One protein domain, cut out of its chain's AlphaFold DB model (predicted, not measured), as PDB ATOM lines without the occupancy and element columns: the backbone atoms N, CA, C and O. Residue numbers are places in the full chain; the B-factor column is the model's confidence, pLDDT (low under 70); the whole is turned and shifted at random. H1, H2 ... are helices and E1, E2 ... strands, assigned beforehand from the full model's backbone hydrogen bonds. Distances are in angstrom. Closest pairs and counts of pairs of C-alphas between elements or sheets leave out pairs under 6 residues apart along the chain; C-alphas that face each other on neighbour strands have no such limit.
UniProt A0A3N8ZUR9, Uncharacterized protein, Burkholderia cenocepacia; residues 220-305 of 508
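What this domain is: This is residues 220 to 305 of the 508 residues of an uncharacterized protein of Burkholderia cenocepacia (UniProt A0A3N8ZUR9). A small, strongly twisted sheet of three strands, E2, E1 and E5, makes the middle of an elongated domain, with two helices, H1 and H2, meeting at a corner at one end and a separate small hairpin, E3 and E4, at the other. The short helix H3 follows E5 at the end of the printed part. The printed part has 86 residues with three named helices and five named strands, in the order H1 H2 E1 E2 E3 E4 E5 H3; the class is mixed, helices and strands. The three-stranded sheet has the order E2, E1, E5, all antiparallel, and E3 and E4 are antiparallel too. The whole is compact, with a radius of gyration of the C-alphas of 13.7 A, and spans 40 by 26 by 24 A.

How they stand to each other: Residues 224 to 225 pair, antiparallel, with residues 297 to 298 of E5, residues 296 to 300. H1, residues 226 to 233, and H2, residues 236 to 244, only just touch, and only at the corner, with 3 pairs of C-alphas within 8 A; the closest are those of Leu 233 and Tyr 239, 6.4 A apart. Their lines stand at a steep tilt of 63 degrees, opposite ways. E1, residues 248 to 255, is the inner strand of the sheet. E1 and E2, residues 262 to 266, form a hairpin, with N 254 and O 263 within hydrogen-bond range at 2.9 A. E1 and E5 are antiparallel neighbours, with N 249 and O 299 at 2.8 A. H1 is on this sheet at a height of 8.6 A, over none of its strands; its closest C-alphas to E5 are those of Val 226 and Tyr 297, 5.3 A apart. H2 only grazes the sheet with residues 239 to 243, and H3, residues 302 to 305, with residues 302 to 305. E3, residues 273 to 275, and E4, residues 282 to 284, form a hairpin, with N 274 and O 283 at 2.9 A, and both are apart from E1, E2 and E5. In H1 and H2 every O i to N i+4 pair is within hydrogen-bond range; H3 is too short for such a pair, and its one O i to N i+3 pair is within range.

Where its parts are: H1 begins at C-alpha 226 (161.948, 190.425, 194.140) and is 10.9 A long; H2 is 12.3 A. E1, the longest strand, measures 21.5 A, E2 13.5 A and E5 13.8 A. H3 ends at C-alpha 305 (166.500, 206.529, 191.345).

The domain as a whole: The C-alphas of Thr 237 and Thr 258 are the two farthest apart, at 40.9 A. The printed part has no cut. The link from E4 to E5, 11 residues, is long. Residues 232 to 237 stand free. Mean pLDDT of the printed part is 90.7, and residue 293 is under 70.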
ATOM      1  N   ALA A 220     163.959 207.885 203.065       72.56
ATOM      2  CA  ALA A 220     165.091 207.269 202.382       72.56
ATOM      3  C   ALA A 220     164.604 206.281 201.307       72.56
ATOM      4  O   ALA A 220     163.582 205.610 201.491       72.56
ATOM      5  N   ALA A 221     165.365 206.180 200.213       77.50
ATOM      6  CA  ALA A 221     165.140 205.186 199.170       77.50
ATOM      7  C   ALA A 221     165.024 203.774 199.770       77.50
ATOM      8  O   ALA A 221     165.736 203.419 200.716       77.50
ATOM      9  N   ARG A 222     164.107 202.981 199.218       84.81
ATOM     10  CA  ARG A 222     163.680 201.692 199.752       84.81
ATOM     11  C   ARG A 222     164.084 200.566 198.818       84.81
ATOM     12  O   ARG A 222     163.940 200.645 197.601       84.81
ATOM     13  N   GLU A 223     164.544 199.492 199.432       90.50
ATOM     14  CA  GLU A 223     164.702 198.195 198.791       90.50
ATOM     15  C   GLU A 223     163.363 197.445 198.820       90.50
ATOM     16  O   GLU A 223     162.633 197.487 199.814       90.50
ATOM     17  N   VAL A 224     163.018 196.774 197.723       91.69
ATOM     18  CA  VAL A 224     161.755 196.030 197.579       91.69
ATOM     19  C   VAL A 224     162.072 194.599 197.175       91.69
ATOM     20  O   VAL A 224     162.901 194.382 196.295       91.69
ATOM     21  N   SER A 225     161.451 193.611 197.825       92.31
ATOM     22  CA  SER A 225     161.752 192.203 197.548       92.31
ATOM     23  C   SER A 225     161.418 191.839 196.098       92.31
ATOM     24  O   SER A 225     160.479 192.378 195.503       92.31
ATOM     25  N   VAL A 226     162.167 190.894 195.524       92.56
ATOM     26  CA  VAL A 226     161.948 190.425 194.140       92.56
ATOM     27  C   VAL A 226     160.498 189.980 193.922       92.56
ATOM     28  O   VAL A 226     159.881 190.332 192.916       92.56
ATOM     29  N   GLY A 227     159.935 189.241 194.884       90.56
ATOM     30  CA  GLY A 227     158.547 188.785 194.829       90.56
ATOM     31  C   GLY A 227     157.544 189.939 194.781       90.56
ATOM     32  O   GLY A 227     156.580 189.878 194.021       90.56
ATOM     33  N   GLU A 228     157.795 191.020 195.525       90.31
ATOM     34  CA  GLU A 228     156.915 192.189 195.531       90.31
ATOM     35  C   GLU A 228     156.961 192.964 194.212       90.31
ATOM     36  O   GLU A 228     155.912 193.356 193.696       90.31
ATOM     37  N   VAL A 229     158.149 193.144 193.625       91.81
ATOM     38  CA  VAL A 229     158.290 193.791 192.308       91.81
ATOM     39  C   VAL A 229     157.540 192.997 191.238       91.81
ATOM     40  O   VAL A 229     156.715 193.566 190.522       91.81
ATOM     41  N   LYS A 230     157.747 191.673 191.174       91.69
ATOM     42  CA  LYS A 230     157.030 190.794 190.234       91.69
ATOM     43  C   LYS A 230     155.513 190.876 190.425       91.69
ATOM     44  O   LYS A 230     154.773 191.009 189.451       91.69
ATOM     45  N   ARG A 231     155.048 190.865 191.680       90.00
ATOM     46  CA  ARG A 231     153.621 190.968 192.023       90.00
ATOM     47  C   ARG A 231     153.002 192.289 191.565       90.00
ATOM     48  O   ARG A 231     151.871 192.282 191.082       90.00
ATOM     49  N   ARG A 232     153.706 193.414 191.729       89.00
ATOM     50  CA  ARG A 232     153.189 194.739 191.348       89.00
ATOM     51  C   ARG A 232     153.175 194.967 189.846       89.00
ATOM     52  O   ARG A 232     152.212 195.548 189.360       89.00
ATOM     53  N   LEU A 233     154.197 194.501 189.128       89.88
ATOM     54  CA  LEU A 233     154.256 194.668 187.676       89.88
ATOM     55  C   LEU A 233     153.278 193.752 186.937       89.88
ATOM     56  O   LEU A 233     152.799 194.145 185.879       89.88
ATOM     57  N   LYS A 234     152.948 192.574 187.494       85.06
ATOM     58  CA  LYS A 234     152.002 191.557 186.972       85.06
ATOM     59  C   LYS A 234     152.336 190.967 185.591       85.06
ATOM     60  O   LYS A 234     151.989 189.821 185.338       85.06
ATOM     61  N   ASN A 235     153.003 191.718 184.719       87.62
ATOM     62  CA  ASN A 235     153.403 191.357 183.370       87.62
ATOM     63  C   ASN A 235     154.885 190.917 183.364       87.62
ATOM     64  O   ASN A 235     155.763 191.755 183.602       87.62
ATOM     65  N   PRO A 236     155.180 189.631 183.085       88.44
ATOM     66  CA  PRO A 236     156.550 189.118 183.028       88.44
ATOM     67  C   PRO A 236     157.428 189.841 182.002       88.44
ATOM     68  O   PRO A 236     158.556 190.207 182.314       88.44
ATOM     69  N   THR A 237     156.889 190.143 180.819       91.00
ATOM     70  CA  THR A 237     157.621 190.834 179.750       91.00
ATOM     71  C   THR A 237     158.038 192.240 180.172       91.00
ATOM     72  O   THR A 237     159.164 192.659 179.912       91.00
ATOM     73  N   LEU A 238     157.154 192.971 180.860       91.56
ATOM     74  CA  LEU A 238     157.461 194.309 181.377       91.56
ATOM     75  C   LEU A 238     158.551 194.258 182.457       91.56
ATOM     76  O   LEU A 238     159.466 195.079 182.460       91.56
ATOM     77  N   TYR A 239     158.466 193.272 183.349       93.62
ATOM     78  CA  TYR A 239     159.479 193.025 184.372       93.62
ATOM     79  C   TYR A 239     160.857 192.747 183.753       93.62
ATOM     80  O   TYR A 239     161.831 193.408 184.120       93.62
ATOM     81  N   ASP A 240     160.935 191.836 182.780       93.12
ATOM     82  CA  ASP A 240     162.188 191.496 182.098       93.12
ATOM     83  C   ASP A 240     162.750 192.694 181.327       93.12
ATOM     84  O   ASP A 240     163.949 192.969 181.394       93.12
ATOM     85  N   THR A 241     161.879 193.470 180.676       93.25
ATOM     86  CA  THR A 241     162.264 194.704 179.978       93.25
ATOM     87  C   THR A 241     162.913 195.699 180.942       93.25
ATOM     88  O   THR A 241     163.993 196.212 180.665       93.25
ATOM     89  N   PHE A 242     162.325 195.935 182.119       94.75
ATOM     90  CA  PHE A 242     162.900 196.846 183.115       94.75
ATOM     91  C   PHE A 242     164.209 196.354 183.724       94.75
ATOM     92  O   PHE A 242     165.084 197.172 184.029       94.75
ATOM     93  N   LEU A 243     164.391 195.041 183.862       93.31
ATOM     94  CA  LEU A 243     165.685 194.487 184.250       93.31
ATOM     95  C   LEU A 243     166.747 194.723 183.175       93.31
ATOM     96  O   LEU A 243     167.829 195.217 183.489       93.31
ATOM     97  N   GLN A 244     166.430 194.430 181.913       93.06
ATOM     98  CA  GLN A 244     167.347 194.612 180.782       93.06
ATOM     99  C   GLN A 244     167.690 196.090 180.542       93.06
ATOM    100  O   GLN A 244     168.837 196.419 180.244       93.06
ATOM    101  N   SER A 245     166.729 196.992 180.753       92.69
ATOM    102  CA  SER A 245     166.922 198.448 180.725       92.69
ATOM    103  C   SER A 245     167.711 198.989 181.926       92.69
ATOM    104  O   SER A 245     168.074 200.167 181.954       92.69
ATOM    105  N   GLY A 246     168.000 198.151 182.927       92.56
ATOM    106  CA  GLY A 246     168.752 198.535 184.119       92.56
ATOM    107  C   GLY A 246     167.982 199.440 185.080       92.56
ATOM    108  O   GLY A 246     168.614 200.130 185.882       92.56
ATOM    109  N   VAL A 247     166.645 199.434 185.013       95.06
ATOM    110  CA  VAL A 247     165.766 200.188 185.922       95.06
ATOM    111  C   VAL A 247     165.932 199.682 187.352       95.06
ATOM    112  O   VAL A 247     166.058 200.477 188.286       95.06
ATOM    113  N   PHE A 248     165.996 198.356 187.517       94.94
ATOM    114  CA  PHE A 248     166.213 197.699 188.801       94.94
ATOM    115  C   PHE A 248     167.600 197.057 188.876       94.94
ATOM    116  O   PHE A 248     168.039 196.361 187.960       94.94
ATOM    117  N   LYS A 249     168.277 197.240 190.010       94.38
ATOM    118  CA  LYS A 249     169.513 196.537 190.365       94.38
ATOM    119  C   LYS A 249     169.225 195.518 191.450       94.38
ATOM    120  O   LYS A 249     168.630 195.856 192.471       94.38
ATOM    121  N   LEU A 250     169.634 194.276 191.201       94.88
ATOM    122  CA  LEU A 250     169.513 193.173 192.148       94.88
ATOM    123  C   LEU A 250     170.589 193.283 193.230       94.88
ATOM    124  O   LEU A 250     171.736 193.637 192.944       94.88
ATOM    125  N   GLY A 251     170.226 192.939 194.459       94.19
ATOM    126  CA  GLY A 251     171.158 192.843 195.569       94.19
ATOM    127  C   GLY A 251     170.605 192.033 196.734       94.19
ATOM    128  O   GLY A 251     169.440 191.625 196.724       94.19
ATOM    129  N   LEU A 252     171.464 191.809 197.726       92.62
ATOM    130  CA  LEU A 252     171.117 191.122 198.963       92.62
ATOM    131  C   LEU A 252     170.940 192.111 200.102       92.62
ATOM    132  O   LEU A 252     171.739 193.033 200.286       92.62
ATOM    133  N   ARG A 253     169.916 191.864 200.910       92.12
ATOM    134  CA  ARG A 253     169.732 192.542 202.185       92.12
ATOM    135  C   ARG A 253     170.371 191.721 203.292       92.12
ATOM    136  O   ARG A 253     170.085 190.534 203.437       92.12
ATOM    137  N   THR A 254     171.223 192.359 204.082       91.44
ATOM    138  CA  THR A 254     171.905 191.730 205.218       91.44
ATOM    139  C   THR A 254     171.696 192.544 206.488       91.44
ATOM    140  O   THR A 254     171.519 193.766 206.423       91.44
ATOM    141  N   GLN A 255     171.726 191.879 207.639       92.25
ATOM    142  CA  GLN A 255     171.730 192.522 208.947       92.25
ATOM    143  C   GLN A 255     173.142 192.460 209.528       92.25
ATOM    144  O   GLN A 255     173.694 191.384 209.726       92.25
ATOM    145  N   CYS A 256     173.749 193.617 209.798       93.19
ATOM    146  CA  CYS A 256     175.084 193.648 210.394       93.19
ATOM    147  C   CYS A 256     175.028 193.115 211.841       93.19
ATOM    148  O   CYS A 256     174.277 193.683 212.636       93.19
ATOM    149  N   PRO A 257     175.842 192.119 212.236       94.69
ATOM    150  CA  PRO A 257     175.811 191.573 213.596       94.69
ATOM    151  C   PRO A 257     176.321 192.568 214.652       94.69
ATOM    152  O   PRO A 257     175.887 192.528 215.801       94.69
ATOM    153  N   THR A 258     177.194 193.505 214.266       94.69
ATOM    154  CA  THR A 258     177.784 194.499 215.178       94.69
ATOM    155  C   THR A 258     176.818 195.634 215.511       94.69
ATOM    156  O   THR A 258     176.598 195.941 216.678       94.69
ATOM    157  N   CYS A 259     176.225 196.278 214.499       94.69
ATOM    158  CA  CYS A 259     175.330 197.428 214.711       94.69
ATOM    159  C   CYS A 259     173.838 197.108 214.542       94.69
ATOM    160  O   CYS A 259     173.011 198.006 214.687       94.69
ATOM    161  N   GLN A 260     173.489 195.863 214.200       92.50
ATOM    162  CA  GLN A 260     172.117 195.355 214.043       92.50
ATOM    163  C   GLN A 260     171.276 196.069 212.972       92.50
ATOM    164  O   GLN A 260     170.065 195.864 212.878       92.50
ATOM    165  N   ARG A 261     171.900 196.901 212.127       90.12
ATOM    166  CA  ARG A 261     171.222 197.644 211.059       90.12
ATOM    167  C   ARG A 261     171.210 196.855 209.754       90.12
ATOM    168  O   ARG A 261     172.244 196.348 209.320       90.12
ATOM    169  N   ASN A 262     170.067 196.890 209.070       89.81
ATOM    170  CA  ASN A 262     169.935 196.338 207.724       89.81
ATOM    171  C   ASN A 262     170.653 197.208 206.689       89.81
ATOM    172  O   ASN A 262     170.608 198.447 206.763       89.81
ATOM    173  N   THR A 263     171.299 196.543 205.736       90.56
ATOM    174  CA  THR A 263     172.004 197.149 204.606       90.56
ATOM    175  C   THR A 263     171.783 196.318 203.348       90.56
ATOM    176  O   THR A 263     171.867 195.090 203.380       90.56
ATOM    177  N   TRP A 264     171.535 197.012 202.242       92.69
ATOM    178  CA  TRP A 264     171.462 196.434 200.910       92.69
ATOM    179  C   TRP A 264     172.828 196.481 200.223       92.69
ATOM    180  O   TRP A 264     173.446 197.547 200.168       92.69
ATOM    181  N   PHE A 265     173.260 195.361 199.652       92.94
ATOM    182  CA  PHE A 265     174.472 195.256 198.846       92.94
ATOM    183  C   PHE A 265     174.113 194.832 197.424       92.94
ATOM    184  O   PHE A 265     173.458 193.809 197.222       92.94
ATOM    185  N   ALA A 266     174.551 195.613 196.435       93.00
ATOM    186  CA  ALA A 266     174.392 195.266 195.026       93.00
ATOM    187  C   ALA A 266     175.063 193.923 194.718       93.00
ATOM    188  O   ALA A 266     176.102 193.613 195.292       93.00
ATOM    189  N   MET A 267     174.524 193.176 193.752       93.06
ATOM    190  CA  MET A 267     175.082 191.881 193.343       93.06
ATOM    191  C   MET A 267     176.574 191.956 192.978       93.06
ATOM    192  O   MET A 267     177.335 191.058 193.313       93.06
ATOM    193  N   SER A 268     177.008 193.054 192.354       92.12
ATOM    194  CA  SER A 268     178.410 193.296 191.988       92.12
ATOM    195  C   SER A 268     179.338 193.583 193.174       92.12
ATOM    196  O   SER A 268     180.548 193.593 192.998       92.12
ATOM    197  N   ALA A 269     178.783 193.873 194.351       91.12
ATOM    198  CA  ALA A 269     179.522 194.154 195.580       91.12
ATOM    199  C   ALA A 269     179.469 192.979 196.573       91.12
ATOM    200  O   ALA A 269     179.924 193.116 197.707       91.12
ATOM    201  N   LEU A 270     178.878 191.843 196.181       91.19
ATOM    202  CA  LEU A 270     178.790 190.668 197.040       91.19
ATOM    203  C   LEU A 270     180.142 189.961 197.120       91.19
ATOM    204  O   LEU A 270     180.773 189.685 196.103       91.19
ATOM    205  N   ASN A 271     180.552 189.650 198.344       91.88
ATOM    206  CA  ASN A 271     181.775 188.928 198.670       91.88
ATOM    207  C   ASN A 271     181.523 188.064 199.923       91.88
ATOM    208  O   ASN A 271     180.503 188.235 200.594       91.88
ATOM    209  N   GLU A 272     182.429 187.143 200.250       92.81
ATOM    210  CA  GLU A 272     182.339 186.294 201.448       92.81
ATOM    211  C   GLU A 272     182.311 187.120 202.740       92.81
ATOM    212  O   GLU A 272     181.615 186.768 203.696       92.81
ATOM    213  N   SER A 273     183.015 188.255 202.747       94.12
ATOM    214  CA  SER A 273     182.965 189.259 203.805       94.12
ATOM    215  C   SER A 273     182.496 190.602 203.255       94.12
ATOM    216  O   SER A 273     182.946 191.045 202.199       94.12
ATOM    217  N   LEU A 274     181.588 191.253 203.981       94.69
ATOM    218  CA  LEU A 274     181.014 192.547 203.626       94.69
ATOM    219  C   LEU A 274     181.399 193.589 204.672       94.69
ATOM    220  O   LEU A 274     181.323 193.331 205.873       94.69
ATOM    221  N   GLU A 275     181.748 194.789 204.218       95.56
ATOM    222  CA  GLU A 275     181.928 195.944 205.093       95.56
ATOM    223  C   GLU A 275     180.584 196.645 205.306       95.56
ATOM    224  O   GLU A 275     179.916 197.062 204.358       95.56
ATOM    225  N   CYS A 276     180.154 196.795 206.560       93.75
ATOM    226  CA  CYS A 276     178.935 197.538 206.851       93.75
ATOM    227  C   CYS A 276     179.158 199.045 206.613       93.75
ATOM    228  O   CYS A 276     179.891 199.660 207.383       93.75
ATOM    229  N   PRO A 277     178.432 199.717 205.700       92.38
ATOM    230  CA  PRO A 277     178.639 201.139 205.399       92.38
ATOM    231  C   PRO A 277     178.227 202.079 206.545       92.38
ATOM    232  O   PRO A 277     178.365 203.291 206.438       92.38
ATOM    233  N   LYS A 278     177.652 201.540 207.630       92.38
ATOM    234  CA  LYS A 278     177.171 202.315 208.783       92.38
ATOM    235  C   LYS A 278     178.134 202.293 209.967       92.38
ATOM    236  O   LYS A 278     178.187 203.273 210.695       92.38
ATOM    237  N   CYS A 279     178.827 201.177 210.189       95.25
ATOM    238  CA  CYS A 279     179.771 201.015 211.304       95.25
ATOM    239  C   CYS A 279     181.188 200.650 210.850       95.25
ATOM    240  O   CYS A 279     182.061 200.478 211.693       95.25
ATOM    241  N   LEU A 280     181.404 200.523 209.535       95.06
ATOM    242  CA  LEU A 280     182.692 200.256 208.888       95.06
ATOM    243  C   LEU A 280     183.381 198.972 209.380       95.06
ATOM    244  O   LEU A 280     184.591 198.814 209.290       95.06
ATOM    245  N   THR A 281     182.601 198.042 209.938       95.81
ATOM    246  CA  THR A 281     183.092 196.743 210.407       95.81
ATOM    247  C   THR A 281     182.790 195.669 209.370       95.81
ATOM    248  O   THR A 281     181.686 195.628 208.814       95.81
ATOM    249  N   TYR A 282     183.762 194.787 209.153       96.00
ATOM    250  CA  TYR A 282     183.628 193.611 208.302       96.00
ATOM    251  C   TYR A 282     182.867 192.498 209.023       96.00
ATOM    252  O   TYR A 282     183.069 192.257 210.213       96.00
ATOM    253  N   PHE A 283     181.993 191.804 208.304       95.12
ATOM    254  CA  PHE A 283     181.270 190.640 208.812       95.12
ATOM    255  C   PHE A 283     181.119 189.581 207.711       95.12
ATOM    256  O   PHE A 283     181.169 189.925 206.526       95.12
ATOM    257  N   PRO A 284     180.970 188.289 208.057       93.88
ATOM    258  CA  PRO A 284     180.717 187.250 207.064       93.88
ATOM    259  C   PRO A 284     179.330 187.448 206.443       93.88
ATOM    260  O   PRO A 284     178.339 187.617 207.156       93.88
ATOM    261  N   ALA A 285     179.244 187.410 205.114       89.75
ATOM    262  CA  ALA A 285     177.971 187.520 204.408       89.75
ATOM    263  C   ALA A 285     177.058 186.329 204.736       89.75
ATOM    264  O   ALA A 285     175.876 186.502 205.043       89.75
ATOM    265  N   ALA A 286     177.622 185.116 204.716       86.81
ATOM    266  CA  ALA A 286     176.914 183.892 205.064       86.81
ATOM    267  C   ALA A 286     176.387 183.953 206.511       86.81
ATOM    268  O   ALA A 286     177.101 184.341 207.432       86.81
ATOM    269  N   GLY A 287     175.114 183.597 206.702       86.69
ATOM    270  CA  GLY A 287     174.434 183.642 208.004       86.69
ATOM    271  C   GLY A 287     173.830 185.001 208.385       86.69
ATOM    272  O   GLY A 287     172.949 185.033 209.237       86.69
ATOM    273  N   ASN A 288     174.218 186.097 207.723       90.50
ATOM    274  CA  ASN A 288     173.692 187.446 207.992       90.50
ATOM    275  C   ASN A 288     172.740 187.967 206.898       90.50
ATOM    276  O   ASN A 288     172.320 189.125 206.930       90.50
ATOM    277  N   ILE A 289     172.398 187.127 205.916       88.75
ATOM    278  CA  ILE A 289     171.413 187.425 204.866       88.75
ATOM    279  C   ILE A 289     169.999 187.347 205.449       88.75
ATOM    280  O   ILE A 289     169.656 186.372 206.119       88.75
ATOM    281  N   ASP A 290     169.167 188.344 205.139       84.50
ATOM    282  CA  ASP A 290     167.756 188.385 205.530       84.50
ATOM    283  C   ASP A 290     166.986 187.199 204.920       84.50
ATOM    284  O   ASP A 290     166.801 187.110 203.710       84.50
ATOM    285  N   GLN A 291     166.505 186.279 205.755       79.44
ATOM    286  CA  GLN A 291     165.794 185.079 205.296       79.44
ATOM    287  C   GLN A 291     164.300 185.326 205.023       79.44
ATOM    288  O   GLN A 291     163.652 184.506 204.375       79.44
ATOM    289  N   SER A 292     163.733 186.455 205.470       72.12
ATOM    290  CA  SER A 292     162.276 186.682 205.483       72.12
ATOM    291  C   SER A 292     161.629 186.752 204.093       72.12
ATOM    292  O   SER A 292     160.434 186.510 203.950       72.12
ATOM    293  N   SER A 293     162.406 187.084 203.059       66.94
ATOM    294  CA  SER A 293     161.955 187.177 201.660       66.94
ATOM    295  C   SER A 293     162.923 186.496 200.683       66.94
ATOM    296  O   SER A 293     163.025 186.902 199.525       66.94
ATOM    297  N   GLY A 294     163.687 185.505 201.156       71.25
ATOM    298  CA  GLY A 294     164.754 184.867 200.374       71.25
ATOM    299  C   GLY A 294     165.977 185.763 200.126       71.25
ATOM    300  O   GLY A 294     166.757 185.473 199.227       71.25
ATOM    301  N   GLY A 295     166.134 186.865 200.870       80.75
ATOM    302  CA  GLY A 295     167.316 187.742 200.861       80.75
ATOM    303  C   GLY A 295     167.461 188.692 199.679       80.75
ATOM    304  O   GLY A 295     168.220 189.655 199.781       80.75
ATOM    305  N   TRP A 296     166.730 188.469 198.586       91.56
ATOM    306  CA  TRP A 296     166.885 189.221 197.342       91.56
ATOM    307  C   TRP A 296     165.939 190.413 197.234       91.56
ATOM    308  O   TRP A 296     164.710 190.286 197.289       91.56
ATOM    309  N   TYR A 297     166.531 191.577 196.988       94.50
ATOM    310  CA  TYR A 297     165.825 192.841 196.864       94.50
ATOM    311  C   TYR A 297     166.319 193.630 195.656       94.50
ATOM    312  O   TYR A 297     167.503 193.614 195.305       94.50
ATOM    313  N   TYR A 298     165.398 194.372 195.057       95.44
ATOM    314  CA  TYR A 298     165.682 195.368 194.044       95.44
ATOM    315  C   TYR A 298     165.794 196.760 194.650       95.44
ATOM    316  O   TYR A 298     165.053 197.125 195.567       95.44
ATOM    317  N   ARG A 299     166.673 197.560 194.049       93.81
ATOM    318  CA  ARG A 299     166.703 199.017 194.181       93.81
ATOM    319  C   ARG A 299     166.646 199.651 192.792       93.81
ATOM    320  O   ARG A 299     167.161 199.076 191.834       93.81
ATOM    321  N   THR A 300     166.017 200.814 192.673       94.19
ATOM    322  CA  THR A 300     166.087 201.640 191.460       94.19
ATOM    323  C   THR A 300     167.514 202.142 191.242       94.19
ATOM    324  O   THR A 300     168.279 202.306 192.198       94.19
ATOM    325  N   ALA A 301     167.900 202.374 189.988       90.19
ATOM    326  CA  ALA A 301     169.252 202.814 189.656       90.19
ATOM    327  C   ALA A 301     169.300 203.913 188.595       90.19
ATOM    328  O   ALA A 301     168.407 204.055 187.759       90.19
ATOM    329  N   GLY A 302     170.393 204.678 188.636       90.44
ATOM    330  CA  GLY A 302     170.668 205.767 187.706       90.44
ATOM    331  C   GLY A 302     169.503 206.763 187.637       90.44
ATOM    332  O   GLY A 302     169.023 207.195 188.689       90.44
ATOM    333  N   PRO A 303     169.012 207.110 186.436       92.88
ATOM    334  CA  PRO A 303     167.985 208.135 186.288       92.88
ATOM    335  C   PRO A 303     166.626 207.749 186.908       92.88
ATOM    336  O   PRO A 303     165.842 208.618 187.268       92.88
ATOM    337  N   PHE A 304     166.364 206.457 187.128       93.81
ATOM    338  CA  PHE A 304     165.135 205.982 187.777       93.81
ATOM    339  C   PHE A 304     165.180 206.056 189.303       93.81
ATOM    340  O   PHE A 304     164.196 205.713 189.949       93.81
ATOM    341  N   SER A 305     166.318 206.447 189.889       91.44
ATOM    342  CA  SER A 305     166.500 206.529 191.345       91.44
ATOM    343  C   SER A 305     166.227 207.921 191.928       91.44
ATOM    344  O   SER A 305     166.346 208.125 193.135       91.44
TER     345      SER A 305